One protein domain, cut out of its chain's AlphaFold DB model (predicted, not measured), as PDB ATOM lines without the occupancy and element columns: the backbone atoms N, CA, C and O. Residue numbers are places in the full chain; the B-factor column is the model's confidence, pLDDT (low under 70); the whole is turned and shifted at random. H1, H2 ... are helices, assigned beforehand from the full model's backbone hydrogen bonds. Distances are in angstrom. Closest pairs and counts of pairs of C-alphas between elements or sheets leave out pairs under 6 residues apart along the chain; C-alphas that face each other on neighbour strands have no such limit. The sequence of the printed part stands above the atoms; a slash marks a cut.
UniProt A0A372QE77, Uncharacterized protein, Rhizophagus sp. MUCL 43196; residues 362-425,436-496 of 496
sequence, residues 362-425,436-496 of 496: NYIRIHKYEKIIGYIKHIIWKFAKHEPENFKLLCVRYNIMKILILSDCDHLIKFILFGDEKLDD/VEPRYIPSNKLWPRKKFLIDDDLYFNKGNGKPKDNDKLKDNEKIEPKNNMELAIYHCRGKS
ATOM      1  N   ASN A 362      43.562  46.911 128.139       73.00
ATOM      2  CA  ASN A 362      43.131  46.517 126.789       73.00
ATOM      3  C   ASN A 362      43.893  47.254 125.671       73.00
ATOM      4  O   ASN A 362      43.668  48.442 125.444       73.00
ATOM      5  N   TYR A 363      44.711  46.515 124.913       78.62
ATOM      6  CA  TYR A 363      45.508  47.026 123.788       78.62
ATOM      7  C   TYR A 363      44.679  47.786 122.736       78.62
ATOM      8  O   TYR A 363      45.048  48.881 122.319       78.62
ATOM      9  N   ILE A 364      43.503  47.269 122.364       79.69
ATOM     10  CA  ILE A 364      42.616  47.913 121.378       79.69
ATOM     11  C   ILE A 364      42.124  49.269 121.900       79.69
ATOM     12  O   ILE A 364      41.969  50.219 121.130       79.69
ATOM     13  N   ARG A 365      41.868  49.386 123.210       78.62
ATOM     14  CA  ARG A 365      41.464  50.663 123.819       78.62
ATOM     15  C   ARG A 365      42.612  51.659 123.864       78.62
ATOM     16  O   ARG A 365      42.367  52.831 123.595       78.62
ATOM     17  N   ILE A 366      43.825  51.200 124.167       83.56
ATOM     18  CA  ILE A 366      45.030  52.040 124.170       83.56
ATOM     19  C   ILE A 366      45.250  52.628 122.776       83.56
ATOM     20  O   ILE A 366      45.316  53.845 122.642       83.56
ATOM     21  N   HIS A 367      45.216  51.804 121.729       83.56
ATOM     22  CA  HIS A 367      45.417  52.289 120.364       83.56
ATOM     23  C   HIS A 367      44.340  53.302 119.924       83.56
ATOM     24  O   HIS A 367      44.639  54.348 119.348       83.56
ATOM     25  N   LYS A 368      43.065  53.053 120.259       84.81
ATOM     26  CA  LYS A 368      41.975  54.014 120.001       84.81
ATOM     27  C   LYS A 368      42.158  55.324 120.774       84.81
ATOM     28  O   LYS A 368      41.841  56.391 120.254       84.81
ATOM     29  N   TYR A 369      42.641  55.242 122.013       87.44
ATOM     30  CA  TYR A 369      42.955  56.409 122.832       87.44
ATOM     31  C   TYR A 369      44.086  57.231 122.205       87.44
ATOM     32  O   TYR A 369      43.927  58.438 122.028       87.44
ATOM     33  N   GLU A 370      45.180  56.585 121.804       87.56
ATOM     34  CA  GLU A 370      46.314  57.233 121.139       87.56
ATOM     35  C   GLU A 370      45.893  57.931 119.846       87.56
ATOM     36  O   GLU A 370      46.283  59.079 119.632       87.56
ATOM     37  N   LYS A 371      45.029  57.302 119.036       87.94
ATOM     38  CA  LYS A 371      44.488  57.907 117.808       87.94
ATOM     39  C   LYS A 371      43.743  59.216 118.103       87.94
ATOM     40  O   LYS A 371      44.023  60.239 117.481       87.94
ATOM     41  N   ILE A 372      42.849  59.221 119.096       89.25
ATOM     42  CA  ILE A 372      42.110  60.434 119.490       89.25
ATOM     43  C   ILE A 372      43.053  61.499 120.059       89.25
ATOM     44  O   ILE A 372      42.961  62.664 119.672       89.25
ATOM     45  N   ILE A 373      43.991  61.125 120.931       90.75
ATOM     46  CA  ILE A 373      44.994  62.058 121.461       90.75
ATOM     47  C   ILE A 373      45.831  62.665 120.331       90.75
ATOM     48  O   ILE A 373      46.101  63.867 120.367       90.75
ATOM     49  N   GLY A 374      46.198  61.873 119.321       90.38
ATOM     50  CA  GLY A 374      46.884  62.330 118.117       90.38
ATOM     51  C   GLY A 374      46.108  63.433 117.401       90.38
ATOM     52  O   GLY A 374      46.658  64.513 117.177       90.38
ATOM     53  N   TYR A 375      44.813  63.225 117.141       91.81
ATOM     54  CA  TYR A 375      43.976  64.255 116.521       91.81
ATOM     55  C   TYR A 375      43.886  65.533 117.363       91.81
ATOM     56  O   TYR A 375      44.053  66.633 116.839       91.81
ATOM     57  N   ILE A 376      43.679  65.414 118.677       93.06
ATOM     58  CA  ILE A 376      43.564  66.589 119.554       93.06
ATOM     59  C   ILE A 376      44.891  67.360 119.612       93.06
ATOM     60  O   ILE A 376      44.896  68.592 119.531       93.06
ATOM     61  N   LYS A 377      46.027  66.653 119.707       91.81
ATOM     62  CA  LYS A 377      47.365  67.258 119.626       91.81
ATOM     63  C   LYS A 377      47.558  67.979 118.293       91.81
ATOM     64  O   LYS A 377      48.061  69.100 118.296       91.81
ATOM     65  N   HIS A 378      47.110  67.388 117.185       89.56
ATOM     66  CA  HIS A 378      47.209  67.983 115.855       89.56
ATOM     67  C   HIS A 378      46.375  69.270 115.717       89.56
ATOM     68  O   HIS A 378      46.880  70.256 115.182       89.56
ATOM     69  N   ILE A 379      45.152  69.314 116.268       90.25
ATOM     70  CA  ILE A 379      44.326  70.540 116.322       90.25
ATOM     71  C   ILE A 379      45.097  71.678 117.008       90.25
ATOM     72  O   ILE A 379      45.169  72.795 116.490       90.25
ATOM     73  N   ILE A 380      45.705  71.399 118.166       91.44
ATOM     74  CA  ILE A 380      46.428  72.418 118.939       91.44
ATOM     75  C   ILE A 380      47.729  72.821 118.235       91.44
ATOM     76  O   ILE A 380      48.030  74.011 118.148       91.44
ATOM     77  N   TRP A 381      48.478  71.850 117.707       89.81
ATOM     78  CA  TRP A 381      49.720  72.089 116.971       89.81
ATOM     79  C   TRP A 381      49.491  72.956 115.731       89.81
ATOM     80  O   TRP A 381      50.171  73.971 115.575       89.81
ATOM     81  N   LYS A 382      48.489  72.628 114.900       88.25
ATOM     82  CA  LYS A 382      48.139  73.395 113.693       88.25
ATOM     83  C   LYS A 382      47.904  74.864 114.036       88.25
ATOM     84  O   LYS A 382      48.418  75.754 113.361       88.25
ATOM     85  N   PHE A 383      47.182  75.138 115.119       86.44
ATOM     86  CA  PHE A 383      46.953  76.514 115.533       86.44
ATOM     87  C   PHE A 383      48.203  77.198 116.094       86.44
ATOM     88  O   PHE A 383      48.503  78.322 115.703       86.44
ATOM     89  N   ALA A 384      48.949  76.535 116.980       85.44
ATOM     90  CA  ALA A 384      50.177  77.098 117.539       85.44
ATOM     91  C   ALA A 384      51.217  77.413 116.444       85.44
ATOM     92  O   ALA A 384      51.960  78.387 116.567       85.44
ATOM     93  N   LYS A 385      51.229  76.630 115.356       85.38
ATOM     94  CA  LYS A 385      52.085  76.828 114.183       85.38
ATOM     95  C   LYS A 385      51.644  77.995 113.300       85.38
ATOM     96  O   LYS A 385      52.482  78.810 112.926       85.38
ATOM     97  N   HIS A 386      50.359  78.074 112.956       84.38
ATOM     98  CA  HIS A 386      49.862  79.050 111.977       84.38
ATOM     99  C   HIS A 386      49.402  80.384 112.588       84.38
ATOM    100  O   HIS A 386      49.393  81.392 111.889       84.38
ATOM    101  N   GLU A 387      49.044  80.421 113.875       80.56
ATOM    102  CA  GLU A 387      48.590  81.633 114.577       80.56
ATOM    103  C   GLU A 387      49.298  81.820 115.938       80.56
ATOM    104  O   GLU A 387      48.652  81.889 116.992       80.56
ATOM    105  N   PRO A 388      50.640  81.935 115.952       79.75
ATOM    106  CA  PRO A 388      51.422  81.944 117.187       79.75
ATOM    107  C   PRO A 388      51.070  83.113 118.116       79.75
ATOM    108  O   PRO A 388      51.025  82.937 119.330       79.75
ATOM    109  N   GLU A 389      50.770  84.300 117.585       77.69
ATOM    110  CA  GLU A 389      50.399  85.469 118.399       77.69
ATOM    111  C   GLU A 389      49.061  85.280 119.132       77.69
ATOM    112  O   GLU A 389      48.957  85.549 120.333       77.69
ATOM    113  N   ASN A 390      48.051  84.738 118.442       78.88
ATOM    114  CA  ASN A 390      46.760  84.408 119.051       78.88
ATOM    115  C   ASN A 390      46.913  83.293 120.090       78.88
ATOM    116  O   ASN A 390      46.255  83.306 121.134       78.88
ATOM    117  N   PHE A 391      47.819  82.344 119.843       81.00
ATOM    118  CA  PHE A 391      48.132  81.290 120.800       81.00
ATOM    119  C   PHE A 391      48.787  81.840 122.077       81.00
ATOM    120  O   PHE A 391      48.405  81.447 123.180       81.00
ATOM    121  N   LYS A 392      49.693  82.822 121.966       79.69
ATOM    122  CA  LYS A 392      50.276  83.524 123.128       79.69
ATOM    123  C   LYS A 392      49.197  84.181 123.995       79.69
ATOM    124  O   LYS A 392      49.164  83.964 125.209       79.69
ATOM    125  N   LEU A 393      48.273  84.913 123.367       78.75
ATOM    126  CA  LEU A 393      47.125  85.537 124.037       78.75
ATOM    127  C   LEU A 393      46.279  84.499 124.795       78.75
ATOM    128  O   LEU A 393      45.915  84.689 125.963       78.75
ATOM    129  N   LEU A 394      45.986  83.379 124.137       80.88
ATOM    130  CA  LEU A 394      45.268  82.239 124.700       80.88
ATOM    131  C   LEU A 394      45.947  81.672 125.949       80.88
ATOM    132  O   LEU A 394      45.283  81.436 126.970       80.88
ATOM    133  N   CYS A 395      47.264  81.475 125.879       78.81
ATOM    134  CA  CYS A 395      48.039  80.928 126.980       78.81
ATOM    135  C   CYS A 395      47.947  81.799 128.233       78.81
ATOM    136  O   CYS A 395      47.794  81.253 129.323       78.81
ATOM    137  N   VAL A 396      47.938  83.124 128.102       76.00
ATOM    138  CA  VAL A 396      47.822  84.023 129.262       76.00
ATOM    139  C   VAL A 396      46.424  84.071 129.848       76.00
ATOM    140  O   VAL A 396      46.251  84.120 131.067       76.00
ATOM    141  N   ARG A 397      45.391  83.962 129.017       77.50
ATOM    142  CA  ARG A 397      44.010  84.008 129.504       77.50
ATOM    143  C   ARG A 397      43.567  82.727 130.215       77.50
ATOM    144  O   ARG A 397      42.832  82.786 131.214       77.50
ATOM    145  N   TYR A 398      43.944  81.572 129.671       80.19
ATOM    146  CA  TYR A 398      43.455  80.266 130.137       80.19
ATOM    147  C   TYR A 398      44.511  79.388 130.771       80.19
ATOM    148  O   TYR A 398      44.159  78.307 131.235       80.19
ATOM    149  N   ASN A 399      45.753  79.859 130.834       82.25
ATOM    150  CA  ASN A 399      46.878  79.084 131.311       82.25
ATOM    151  C   ASN A 399      47.005  77.745 130.563       82.25
ATOM    152  O   ASN A 399      46.995  76.673 131.165       82.25
ATOM    153  N   ILE A 400      47.074  77.811 129.227       86.75
ATOM    154  CA  ILE A 400      47.220  76.615 128.380       86.75
ATOM    155  C   ILE A 400      48.467  75.824 128.774       86.75
ATOM    156  O   ILE A 400      48.403  74.603 128.802       86.75
ATOM    157  N   MET A 401      49.559  76.494 129.156       87.06
ATOM    158  CA  MET A 401      50.784  75.811 129.574       87.06
ATOM    159  C   MET A 401      50.541  74.861 130.755       87.06
ATOM    160  O   MET A 401      50.926  73.699 130.683       87.06
ATOM    161  N   LYS A 402      49.804  75.299 131.787       87.44
ATOM    162  CA  LYS A 402      49.361  74.412 132.874       87.44
ATOM    163  C   LYS A 402      48.626  73.185 132.340       87.44
ATOM    164  O   LYS A 402      48.912  72.068 132.752       87.44
ATOM    165  N   ILE A 403      47.663  73.401 131.445       88.19
ATOM    166  CA  ILE A 403      46.835  72.328 130.880       88.19
ATOM    167  C   ILE A 403      47.714  71.327 130.119       88.19
ATOM    168  O   ILE A 403      47.535  70.126 130.283       88.19
ATOM    169  N   LEU A 404      48.685  71.806 129.339       89.62
ATOM    170  CA  LEU A 404      49.615  70.957 128.596       89.62
ATOM    171  C   LEU A 404      50.533  70.145 129.514       89.62
ATOM    172  O   LEU A 404      50.737  68.966 129.237       89.62
ATOM    173  N   ILE A 405      51.019  70.735 130.615       87.94
ATOM    174  CA  ILE A 405      51.813  70.019 131.628       87.94
ATOM    175  C   ILE A 405      50.972  68.905 132.264       87.94
ATOM    176  O   ILE A 405      51.396  67.758 132.305       87.94
ATOM    177  N   LEU A 406      49.737  69.207 132.684       85.19
ATOM    178  CA  LEU A 406      48.810  68.201 133.230       85.19
ATOM    179  C   LEU A 406      48.420  67.115 132.205       85.19
ATOM    180  O   LEU A 406      47.948  66.040 132.574       85.19
ATOM    181  N   SER A 407      48.575  67.399 130.913       85.56
ATOM    182  CA  SER A 407      48.245  66.481 129.820       85.56
ATOM    183  C   SER A 407      49.431  65.634 129.350       85.56
ATOM    184  O   SER A 407      49.274  64.921 128.360       85.56
ATOM    185  N   ASP A 408      50.599  65.737 129.993       84.25
ATOM    186  CA  ASP A 408      51.835  65.038 129.601       84.25
ATOM    187  C   ASP A 408      52.193  65.246 128.111       84.25
ATOM    188  O   ASP A 408      52.470  64.322 127.343       84.25
ATOM    189  N   CYS A 409      52.067  66.493 127.643       86.50
ATOM    190  CA  CYS A 409      52.233  66.867 126.234       86.50
ATOM    191  C   CYS A 409      53.591  67.525 125.955       86.50
ATOM    192  O   CYS A 409      53.656  68.584 125.327       86.50
ATOM    193  N   ASP A 410      54.676  66.877 126.379       84.38
ATOM    194  CA  ASP A 410      56.041  67.423 126.348       84.38
ATOM    195  C   ASP A 410      56.492  67.888 124.959       84.38
ATOM    196  O   ASP A 410      57.064  68.967 124.826       84.38
ATOM    197  N   HIS A 411      56.180  67.135 123.900       84.38
ATOM    198  CA  HIS A 411      56.509  67.533 122.524       84.38
ATOM    199  C   HIS A 411      55.849  68.854 122.120       84.38
ATOM    200  O   HIS A 411      56.484  69.712 121.510       84.38
ATOM    201  N   LEU A 412      54.581  69.045 122.490       86.94
ATOM    202  CA  LEU A 412      53.853  70.268 122.178       86.94
ATOM    203  C   LEU A 412      54.360  71.438 123.032       86.94
ATOM    204  O   LEU A 412      54.486  72.548 122.526       86.94
ATOM    205  N   ILE A 413      54.710  71.186 124.300       87.81
ATOM    206  CA  ILE A 413      55.350  72.176 125.179       87.81
ATOM    207  C   ILE A 413      56.684  72.635 124.578       87.81
ATOM    208  O   ILE A 413      56.897  73.841 124.444       87.81
ATOM    209  N   LYS A 414      57.546  71.700 124.158       85.25
ATOM    210  CA  LYS A 414      58.822  72.003 123.489       85.25
ATOM    211  C   LYS A 414      58.602  72.834 122.226       85.25
ATOM    212  O   LYS A 414      59.196  73.901 122.104       85.25
ATOM    213  N   PHE A 415      57.680  72.416 121.358       84.50
ATOM    214  CA  PHE A 415      57.321  73.161 120.148       84.50
ATOM    215  C   PHE A 415      56.860  74.597 120.451       84.50
ATOM    216  O   PHE A 415      57.237  75.537 119.758       84.50
ATOM    217  N   ILE A 416      56.069  74.801 121.506       83.31
ATOM    218  CA  ILE A 416      55.576  76.133 121.888       83.31
ATOM    219  C   ILE A 416      56.705  77.025 122.419       83.31
ATOM    220  O   ILE A 416      56.734  78.220 122.119       83.31
ATOM    221  N   LEU A 417      57.606  76.468 123.231       81.19
ATOM    222  CA  LEU A 417      58.695  77.219 123.858       81.19
ATOM    223  C   LEU A 417      59.804  77.567 122.858       81.19
ATOM    224  O   LEU A 417      60.296  78.695 122.862       81.19
ATOM    225  N   PHE A 418      60.156  76.621 121.990       80.88
ATOM    226  CA  PHE A 418      61.378  76.660 121.182       80.88
ATOM    227  C   PHE A 418      61.104  76.700 119.667       80.88
ATOM    228  O   PHE A 418      61.949  77.136 118.888       80.88
ATOM    229  N   GLY A 419      59.890  76.359 119.232       74.56
ATOM    230  CA  GLY A 419      59.530  76.213 117.820       74.56
ATOM    231  C   GLY A 419      59.746  74.798 117.286       74.56
ATOM    232  O   GLY A 419      60.123  73.897 118.028       74.56
ATOM    233  N   ASP A 420      59.494  74.610 115.985       68.81
ATOM    234  CA  ASP A 420      59.948  73.411 115.274       68.81
ATOM    235  C   ASP A 420      61.485  73.429 115.312       68.81
ATOM    236  O   ASP A 420      62.112  74.256 114.639       68.81
ATOM    237  N   GLU A 421      62.095  72.537 116.099       57.41
ATOM    238  CA  GLU A 421      63.437  72.060 115.781       57.41
ATOM    239  C   GLU A 421      63.319  71.533 114.356       57.41
ATOM    240  O   GLU A 421      62.597  70.567 114.103       57.41
ATOM    241  N   LYS A 422      63.925  72.217 113.385       47.53
ATOM    242  CA  LYS A 422      64.091  71.587 112.086       47.53
ATOM    243  C   LYS A 422      64.861  70.299 112.368       47.53
ATOM    244  O   LYS A 422      66.015  70.366 112.784       47.53
ATOM    245  N   LEU A 423      64.221  69.149 112.156       39.78
ATOM    246  CA  LEU A 423      64.940  67.995 111.647       39.78
ATOM    247  C   LEU A 423      65.549  68.469 110.325       39.78
ATOM    248  O   LEU A 423      64.924  68.384 109.271       39.78
ATOM    249  N   ASP A 424      66.740  69.056 110.399       33.06
ATOM    250  CA  ASP A 424      67.654  69.125 109.270       33.06
ATOM    251  C   ASP A 424      68.173  67.682 109.068       33.06
ATOM    252  O   ASP A 424      69.337  67.376 109.320       33.06
ATOM    253  N   ASP A 425      67.276  66.766 108.675       39.22
ATOM    254  CA  ASP A 425      67.673  65.502 108.059       39.22
ATOM    255  C   ASP A 425      68.520  65.875 106.836       39.22
ATOM    256  O   ASP A 425      68.115  66.717 106.035       39.22
ATOM    257  N   VAL A 436      68.419  79.100 120.700       50.59
ATOM    258  CA  VAL A 436      67.013  79.072 120.334       50.59
ATOM    259  C   VAL A 436      66.388  80.216 121.100       50.59
ATOM    260  O   VAL A 436      66.147  80.102 122.302       50.59
ATOM    261  N   GLU A 437      66.172  81.343 120.423       52.59
ATOM    262  CA  GLU A 437      65.431  82.447 121.017       52.59
ATOM    263  C   GLU A 437      64.072  81.914 121.501       52.59
ATOM    264  O   GLU A 437      63.299  81.367 120.700       52.59
ATOM    265  N   PRO A 438      63.764  82.024 122.806       59.25
ATOM    266  CA  PRO A 438      62.526  81.492 123.345       59.25
ATOM    267  C   PRO A 438      61.345  82.197 122.675       59.25
ATOM    268  O   PRO A 438      61.143  83.404 122.815       59.25
ATOM    269  N   ARG A 439      60.517  81.429 121.958       66.81
ATOM    270  CA  ARG A 439      59.335  81.960 121.263       66.81
ATOM    271  C   ARG A 439      58.244  82.360 122.244       66.81
ATOM    272  O   ARG A 439      57.420  83.227 121.929       66.81
ATOM    273  N   TYR A 440      58.217  81.719 123.410       71.56
ATOM    274  CA  TYR A 440      57.180  81.881 124.413       71.56
ATOM    275  C   TYR A 440      57.741  81.775 125.831       71.56
ATOM    276  O   TYR A 440      58.476  80.845 126.150       71.56
ATOM    277  N   ILE A 441      57.325  82.699 126.699       68.00
ATOM    278  CA  ILE A 441      57.616  82.662 128.133       68.00
ATOM    279  C   ILE A 441      56.294  82.415 128.869       68.00
ATOM    280  O   ILE A 441      55.393  83.257 128.792       68.00
ATOM    281  N   PRO A 442      56.137  81.268 129.557       67.56
ATOM    282  CA  PRO A 442      54.963  80.997 130.374       67.56
ATOM    283  C   PRO A 442      54.766  82.063 131.452       67.56
ATOM    284  O   PRO A 442      55.701  82.423 132.159       67.56
ATOM    285  N   SER A 443      53.532  82.544 131.606       67.75
ATOM    286  CA  SER A 443      53.177  83.437 132.714       67.75
ATOM    287  C   SER A 443      53.155  82.664 134.037       67.75
ATOM    288  O   SER A 443      52.646  81.537 134.093       67.75
ATOM    289  N   ASN A 444      53.677  83.283 135.099       67.56
ATOM    290  CA  ASN A 444      53.598  82.766 136.465       67.56
ATOM    291  C   ASN A 444      52.440  83.399 137.253       67.56
ATOM    292  O   ASN A 444      52.112  82.932 138.346       67.56
ATOM    293  N   LYS A 445      51.768  84.414 136.691       67.81
ATOM    294  CA  LYS A 445      50.570  85.027 137.270       67.81
ATOM    295  C   LYS A 445      49.290  84.366 136.771       67.81
ATOM    296  O   LYS A 445      49.056  84.164 135.583       67.81
ATOM    297  N   LEU A 446      48.398  84.084 137.712       65.56
ATOM    298  CA  LEU A 446      47.059  83.598 137.410       65.56
ATOM    299  C   LEU A 446      46.100  84.740 137.143       65.56
ATOM    300  O   LEU A 446      46.202  85.823 137.720       65.56
ATOM    301  N   TRP A 447      45.075  84.443 136.349       64.00
ATOM    302  CA  TRP A 447      43.934  85.337 136.275       64.00
ATOM    303  C   TRP A 447      43.285  85.480 137.667       64.00
ATOM    304  O   TRP A 447      42.961  84.453 138.277       64.00
ATOM    305  N   PRO A 448      43.044  86.706 138.176       58.88
ATOM    306  CA  PRO A 448      42.549  86.905 139.537       58.88
ATOM    307  C   PRO A 448      41.249  86.142 139.810       58.88
ATOM    308  O   PRO A 448      40.363  86.098 138.951       58.88
ATOM    309  N   ARG A 449      41.123  85.596 141.031       63.53
ATOM    310  CA  ARG A 449      40.010  84.746 141.514       63.53
ATOM    311  C   ARG A 449      39.943  83.324 140.932       63.53
ATOM    312  O   ARG A 449      38.963  82.626 141.181       63.53
ATOM    313  N   LYS A 450      40.959  82.859 140.195       66.50
ATOM    314  CA  LYS A 450      41.084  81.440 139.817       66.50
ATOM    315  C   LYS A 450      42.086  80.733 140.728       66.50
ATOM    316  O   LYS A 450      43.183  81.240 140.942       66.50
ATOM    317  N   LYS A 451      41.721  79.549 141.230       73.50
ATOM    318  CA  LYS A 451      42.691  78.632 141.845       73.50
ATOM    319  C   LYS A 451      43.630  78.101 140.759       73.50
ATOM    320  O   LYS A 451      43.164  77.849 139.646       73.50
ATOM    321  N   PHE A 452      44.922  77.961 141.080       78.25
ATOM    322  CA  PHE A 452      45.900  77.385 140.153       78.25
ATOM    323  C   PHE A 452      45.494  75.958 139.825       78.25
ATOM    324  O   PHE A 452      45.114  75.694 138.692       78.25
ATOM    325  N   LEU A 453      45.486  75.088 140.835       77.69
ATOM    326  CA  LEU A 453      45.032  73.706 140.752       77.69
ATOM    327  C   LEU A 453      43.534  73.604 141.033       77.69
ATOM    328  O   LEU A 453      42.958  74.382 141.799       77.69
ATOM    329  N   ILE A 454      42.915  72.623 140.399       71.19
ATOM    330  CA  ILE A 454      41.533  72.219 140.598       71.19
ATOM    331  C   ILE A 454      41.562  70.760 141.031       71.19
ATOM    332  O   ILE A 454      42.159  69.944 140.345       71.19
ATOM    333  N   ASP A 455      40.900  70.462 142.146       64.81
ATOM    334  CA  ASP A 455      40.469  69.138 142.602       64.81
ATOM    335  C   ASP A 455      41.405  67.974 142.259       64.81
ATOM    336  O   ASP A 455      42.253  67.612 143.075       64.81
ATOM    337  N   ASP A 456      41.236  67.386 141.072       66.19
ATOM    338  CA  ASP A 456      41.916  66.175 140.641       66.19
ATOM    339  C   ASP A 456      43.213  66.377 139.843       66.19
ATOM    340  O   ASP A 456      43.820  65.414 139.374       66.19
ATOM    341  N   ASP A 457      43.686  67.618 139.730       71.56
ATOM    342  CA  ASP A 457      44.887  67.989 138.972       71.56
ATOM    343  C   ASP A 457      46.167  67.292 139.450       71.56
ATOM    344  O   ASP A 457      47.093  67.168 138.665       71.56
ATOM    345  N   LEU A 458      46.247  66.834 140.703       69.38
ATOM    346  CA  LEU A 458      47.428  66.131 141.234       69.38
ATOM    347  C   LEU A 458      47.187  64.635 141.490       69.38
ATOM    348  O   LEU A 458      47.987  63.988 142.167       69.38
ATOM    349  N   TYR A 459      46.101  64.046 140.973       62.72
ATOM    350  CA  TYR A 459      45.791  62.626 141.225       62.72
ATOM    351  C   TYR A 459      46.783  61.646 140.579       62.72
ATOM    352  O   TYR A 459      46.709  60.449 140.852       62.72
ATOM    353  N   PHE A 460      47.747  62.141 139.796       53.59
ATOM    354  CA  PHE A 460      48.776  61.351 139.117       53.59
ATOM    355  C   PHE A 460      49.634  60.476 140.054       53.59
ATOM    356  O   PHE A 460      50.087  59.421 139.628       53.59
ATOM    357  N   ASN A 461      49.788  60.834 141.340       45.56
ATOM    358  CA  ASN A 461      50.606  60.056 142.290       45.56
ATOM    359  C   ASN A 461      49.833  58.992 143.091       45.56
ATOM    360  O   ASN A 461      50.416  58.284 143.913       45.56
ATOM    361  N   LYS A 462      48.523  58.824 142.866       45.12
ATOM    362  CA  LYS A 462      47.726  57.778 143.532       45.12
ATOM    363  C   LYS A 462      47.669  56.514 142.673       45.12
ATOM    364  O   LYS A 462      46.615  56.136 142.167       45.12
ATOM    365  N   GLY A 463      48.812  55.852 142.503       35.97
ATOM    366  CA  GLY A 463      48.845  54.513 141.916       35.97
ATOM    367  C   GLY A 463      47.993  53.538 142.739       35.97
ATOM    368  O   GLY A 463      48.165  53.434 143.945       35.97
ATOM    369  N   ASN A 464      47.084  52.814 142.083       35.88
ATOM    370  CA  ASN A 464      46.381  51.641 142.616       35.88
ATOM    371  C   ASN A 464      45.719  51.809 143.995       35.88
ATOM    372  O   ASN A 464      46.005  51.037 144.904       35.88
ATOM    373  N   GLY A 465      44.812  52.777 144.163       40.16
ATOM    374  CA  GLY A 465      43.849  52.774 145.281       40.16
ATOM    375  C   GLY A 465      44.445  52.779 146.699       40.16
ATOM    376  O   GLY A 465      43.705  52.672 147.674       40.16
ATOM    377  N   LYS A 466      45.760  52.932 146.828       33.84
ATOM    378  CA  LYS A 466      46.495  53.141 148.067       33.84
ATOM    379  C   LYS A 466      47.502  54.256 147.803       33.84
ATOM    380  O   LYS A 466      48.052  54.323 146.706       33.84
ATOM    381  N   PRO A 467      47.744  55.156 148.767       35.66
ATOM    382  CA  PRO A 467      48.867  56.070 148.659       35.66
ATOM    383  C   PRO A 467      50.118  55.231 148.377       35.66
ATOM    384  O   PRO A 467      50.390  54.282 149.112       35.66
ATOM    385  N   LYS A 468      50.894  55.554 147.336       37.91
ATOM    386  CA  LYS A 468      52.312  55.203 147.389       37.91
ATOM    387  C   LYS A 468      52.859  56.014 148.560       37.91
ATOM    388  O   LYS A 468      53.150  57.195 148.417       37.91
ATOM    389  N   ASP A 469      52.945  55.388 149.730       40.09
ATOM    390  CA  ASP A 469      53.508  55.984 150.945       40.09
ATOM    391  C   ASP A 469      54.981  56.411 150.772       40.09
ATOM    392  O   ASP A 469      55.535  57.058 151.655       40.09
ATOM    393  N   ASN A 470      55.585  56.119 149.614       36.38
ATOM    394  CA  ASN A 470      56.995  56.335 149.320       36.38
ATOM    395  C   ASN A 470      57.323  57.659 148.605       36.38
ATOM    396  O   ASN A 470      58.502  57.962 148.482       36.38
ATOM    397  N   ASP A 471      56.334  58.477 148.215       38.16
ATOM    398  CA  ASP A 471      56.582  59.873 147.783       38.16
ATOM    399  C   ASP A 471      56.430  60.874 148.946       38.16
ATOM    400  O   ASP A 471      56.228  62.075 148.758       38.16
ATOM    401  N   LYS A 472      56.514  60.383 150.187       36.50
ATOM    402  CA  LYS A 472      56.712  61.229 151.361       36.50
ATOM    403  C   LYS A 472      58.204  61.540 151.440       36.50
ATOM    404  O   LYS A 472      58.998  60.693 151.843       36.50
ATOM    405  N   LEU A 473      58.589  62.752 151.036       37.16
ATOM    406  CA  LEU A 473      59.861  63.335 151.464       37.16
ATOM    407  C   LEU A 473      59.995  63.136 152.981       37.16
ATOM    408  O   LEU A 473      59.011  63.231 153.715       37.16
ATOM    409  N   LYS A 474      61.221  62.881 153.449       42.09
ATOM    410  CA  LYS A 474      61.546  62.825 154.884       42.09
ATOM    411  C   LYS A 474      61.192  64.125 155.628       42.09
ATOM    412  O   LYS A 474      61.109  64.102 156.850       42.09
ATOM    413  N   ASP A 475      60.875  65.185 154.887       37.88
ATOM    414  CA  ASP A 475      60.369  66.452 155.388       37.88
ATOM    415  C   ASP A 475      58.932  66.651 154.879       37.88
ATOM    416  O   ASP A 475      58.677  66.715 153.678       37.88
ATOM    417  N   ASN A 476      57.982  66.699 155.814       40.44
ATOM    418  CA  ASN A 476      56.521  66.672 155.642       40.44
ATOM    419  C   ASN A 476      55.889  67.864 154.875       40.44
ATOM    420  O   ASN A 476      54.753  68.250 155.163       40.44
ATOM    421  N   GLU A 477      56.549  68.458 153.884       44.62
ATOM    422  CA  GLU A 477      55.946  69.513 153.068       44.62
ATOM    423  C   GLU A 477      55.242  68.926 151.837       44.62
ATOM    424  O   GLU A 477      55.859  68.552 150.838       44.62
ATOM    425  N   LYS A 478      53.902  68.880 151.877       57.25
ATOM    426  CA  LYS A 478      53.080  68.768 150.661       57.25
ATOM    427  C   LYS A 478      53.309  70.025 149.819       57.25
ATOM    428  O   LYS A 478      52.642  71.039 150.015       57.25
ATOM    429  N   ILE A 479      54.256  69.965 148.890       63.91
ATOM    430  CA  ILE A 479      54.477  71.046 147.928       63.91
ATOM    431  C   ILE A 479      53.307  71.024 146.942       63.91
ATOM    432  O   ILE A 479      53.248  70.176 146.054       63.91
ATOM    433  N   GLU A 480      52.359  71.942 147.116       75.69
ATOM    434  CA  GLU A 480      51.308  72.216 146.137       75.69
ATOM    435  C   GLU A 480      51.808  73.279 145.148       75.69
ATOM    436  O   GLU A 480      52.023  74.423 145.563       75.69
ATOM    437  N   PRO A 481      51.976  72.943 143.853       81.94
ATOM    438  CA  PRO A 481      52.358  73.918 142.843       81.94
ATOM    439  C   PRO A 481      51.407  75.116 142.799       81.94
ATOM    440  O   PRO A 481      50.186  74.952 142.759       81.94
ATOM    441  N   LYS A 482      51.962  76.325 142.750       81.88
ATOM    442  CA  LYS A 482      51.227  77.599 142.672       81.88
ATOM    443  C   LYS A 482      51.344  78.272 141.307       81.88
ATOM    444  O   LYS A 482      50.537  79.149 140.993       81.88
ATOM    445  N   ASN A 483      52.321  77.871 140.499       83.31
ATOM    446  CA  ASN A 483      52.570  78.398 139.160       83.31
ATOM    447  C   ASN A 483      53.017  77.291 138.187       83.31
ATOM    448  O   ASN A 483      53.216  76.136 138.565       83.31
ATOM    449  N   ASN A 484      53.149  77.654 136.910       85.00
ATOM    450  CA  ASN A 484      53.490  76.721 135.835       85.00
ATOM    451  C   ASN A 484      54.866  76.077 136.015       85.00
ATOM    452  O   ASN A 484      55.024  74.901 135.704       85.00
ATOM    453  N   MET A 485      55.842  76.828 136.528       82.81
ATOM    454  CA  MET A 485      57.199  76.333 136.742       82.81
ATOM    455  C   MET A 485      57.244  75.296 137.868       82.81
ATOM    456  O   MET A 485      57.776  74.208 137.676       82.81
ATOM    457  N   GLU A 486      56.617  75.586 139.010       84.62
ATOM    458  CA  GLU A 486      56.477  74.631 140.115       84.62
ATOM    459  C   GLU A 486      55.732  73.367 139.675       84.62
ATOM    460  O   GLU A 486      56.107  72.267 140.073       84.62
ATOM    461  N   LEU A 487      54.710  73.505 138.821       85.56
ATOM    462  CA  LEU A 487      53.966  72.364 138.293       85.56
ATOM    463  C   LEU A 487      54.808  71.520 137.339       85.56
ATOM    464  O   LEU A 487      54.740  70.299 137.404       85.56
ATOM    465  N   ALA A 488      55.601  72.154 136.473       84.00
ATOM    466  CA  ALA A 488      56.522  71.452 135.588       84.00
ATOM    467  C   ALA A 488      57.578  70.685 136.395       84.00
ATOM    468  O   ALA A 488      57.798  69.504 136.146       84.00
ATOM    469  N   ILE A 489      58.168  71.315 137.419       81.75
ATOM    470  CA  ILE A 489      59.109  70.653 138.334       81.75
ATOM    471  C   ILE A 489      58.423  69.477 139.031       81.75
ATOM    472  O   ILE A 489      58.980  68.384 139.062       81.75
ATOM    473  N   TYR A 490      57.214  69.679 139.558       81.12
ATOM    474  CA  TYR A 490      56.432  68.619 140.192       81.12
ATOM    475  C   TYR A 490      56.175  67.449 139.232       81.12
ATOM    476  O   TYR A 490      56.357  66.302 139.616       81.12
ATOM    477  N   HIS A 491      55.797  67.735 137.986       78.81
ATOM    478  CA  HIS A 491      55.512  66.730 136.961       78.81
ATOM    479  C   HIS A 491      56.761  65.948 136.519       78.81
ATOM    480  O   HIS A 491      56.668  64.757 136.234       78.81
ATOM    481  N   CYS A 492      57.929  66.593 136.479       75.94
ATOM    482  CA  CYS A 492      59.186  65.943 136.102       75.94
ATOM    483  C   CYS A 492      59.841  65.159 137.254       75.94
ATOM    484  O   CYS A 492      60.709  64.320 137.000       75.94
ATOM    485  N   ARG A 493      59.456  65.399 138.517       69.19
ATOM    486  CA  ARG A 493      59.970  64.638 139.668       69.19
ATOM    487  C   ARG A 493      59.560  63.164 139.541       69.19
ATOM    488  O   ARG A 493      58.378  62.848 139.561       69.19
ATOM    489  N   GLY A 494      60.547  62.272 139.424       52.97
ATOM    490  CA  GLY A 494      60.347  60.819 139.321       52.97
ATOM    491  C   GLY A 494      60.314  60.248 137.895       52.97
ATOM    492  O   GLY A 494      60.143  59.041 137.750       52.97
ATOM    493  N   LYS A 495      60.495  61.080 136.856       56.56
ATOM    494  CA  LYS A 495      60.638  60.656 135.444       56.56
ATOM    495  C   LYS A 495      62.107  60.510 134.986       56.56
ATOM    496  O   LYS A 495      62.360  60.431 133.787       56.56
ATOM    497  N   SER A 496      63.057  60.516 135.924       34.59
ATOM    498  CA  SER A 496      64.509  60.422 135.689       34.59
ATOM    499  C   SER A 496      65.038  59.002 135.788       34.59
ATOM    500  O   SER A 496      64.696  58.361 136.811       34.59
TER     501      SER A 496
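This is residues 362 to 425 and 436 to 496 of the 496 residues of an uncharacterized protein of Rhizophagus sp. MUCL 43196 (UniProt A0A372QE77). Short helices H4 and H5 each pack on H3 at a shallow tilt, the three centres making a triangle with H3 at one corner and H4 and H5 apart; long H1 sticks out with residues 363 to 372, H2 turns across its other end, and a long loop sticks out at residues 462 to 468 and 472 to 478. The 125 printed residues, in order H1 to H5 with no named strand, are all helix by class, though under half are in named elements; the whole is only just loose, close to compact, radius of gyration of the C-alphas 16.8 A, spans 45 by 43 by 30 A.

Find C-alpha 363 at (45.508, 47.026, 123.788); from there H1 runs 34.4 A to residue 386. Next come H2, residues 388 to 398, H3, 400 to 406, H4, 410 to 418, and H5, 484 to 492, ending at (59.186, 65.943, 136.102).

H3 touches H5, C-alphas 402 and 484 being closest at 5.6 A. H3 and H4 form a helical hairpin, closest C-alphas 404 and 413, 6.8 A. H1, with residues 377 to 384 alone, only just touches H4, with 3 pairs of C-alphas within 8 A, closest 381 and 412, 6.9 A. H2 is close to but not clearly touching H1, closest C-alphas 384 and 391, 5.7 A. Every O i to N i+4 pair is within hydrogen-bond range in H1 to H5.

Across the cut, residues 426 to 435, C-alphas 425 and 436 are 18.3 A apart. Confidence is under 70 at 48 residues, among them 458 to 479.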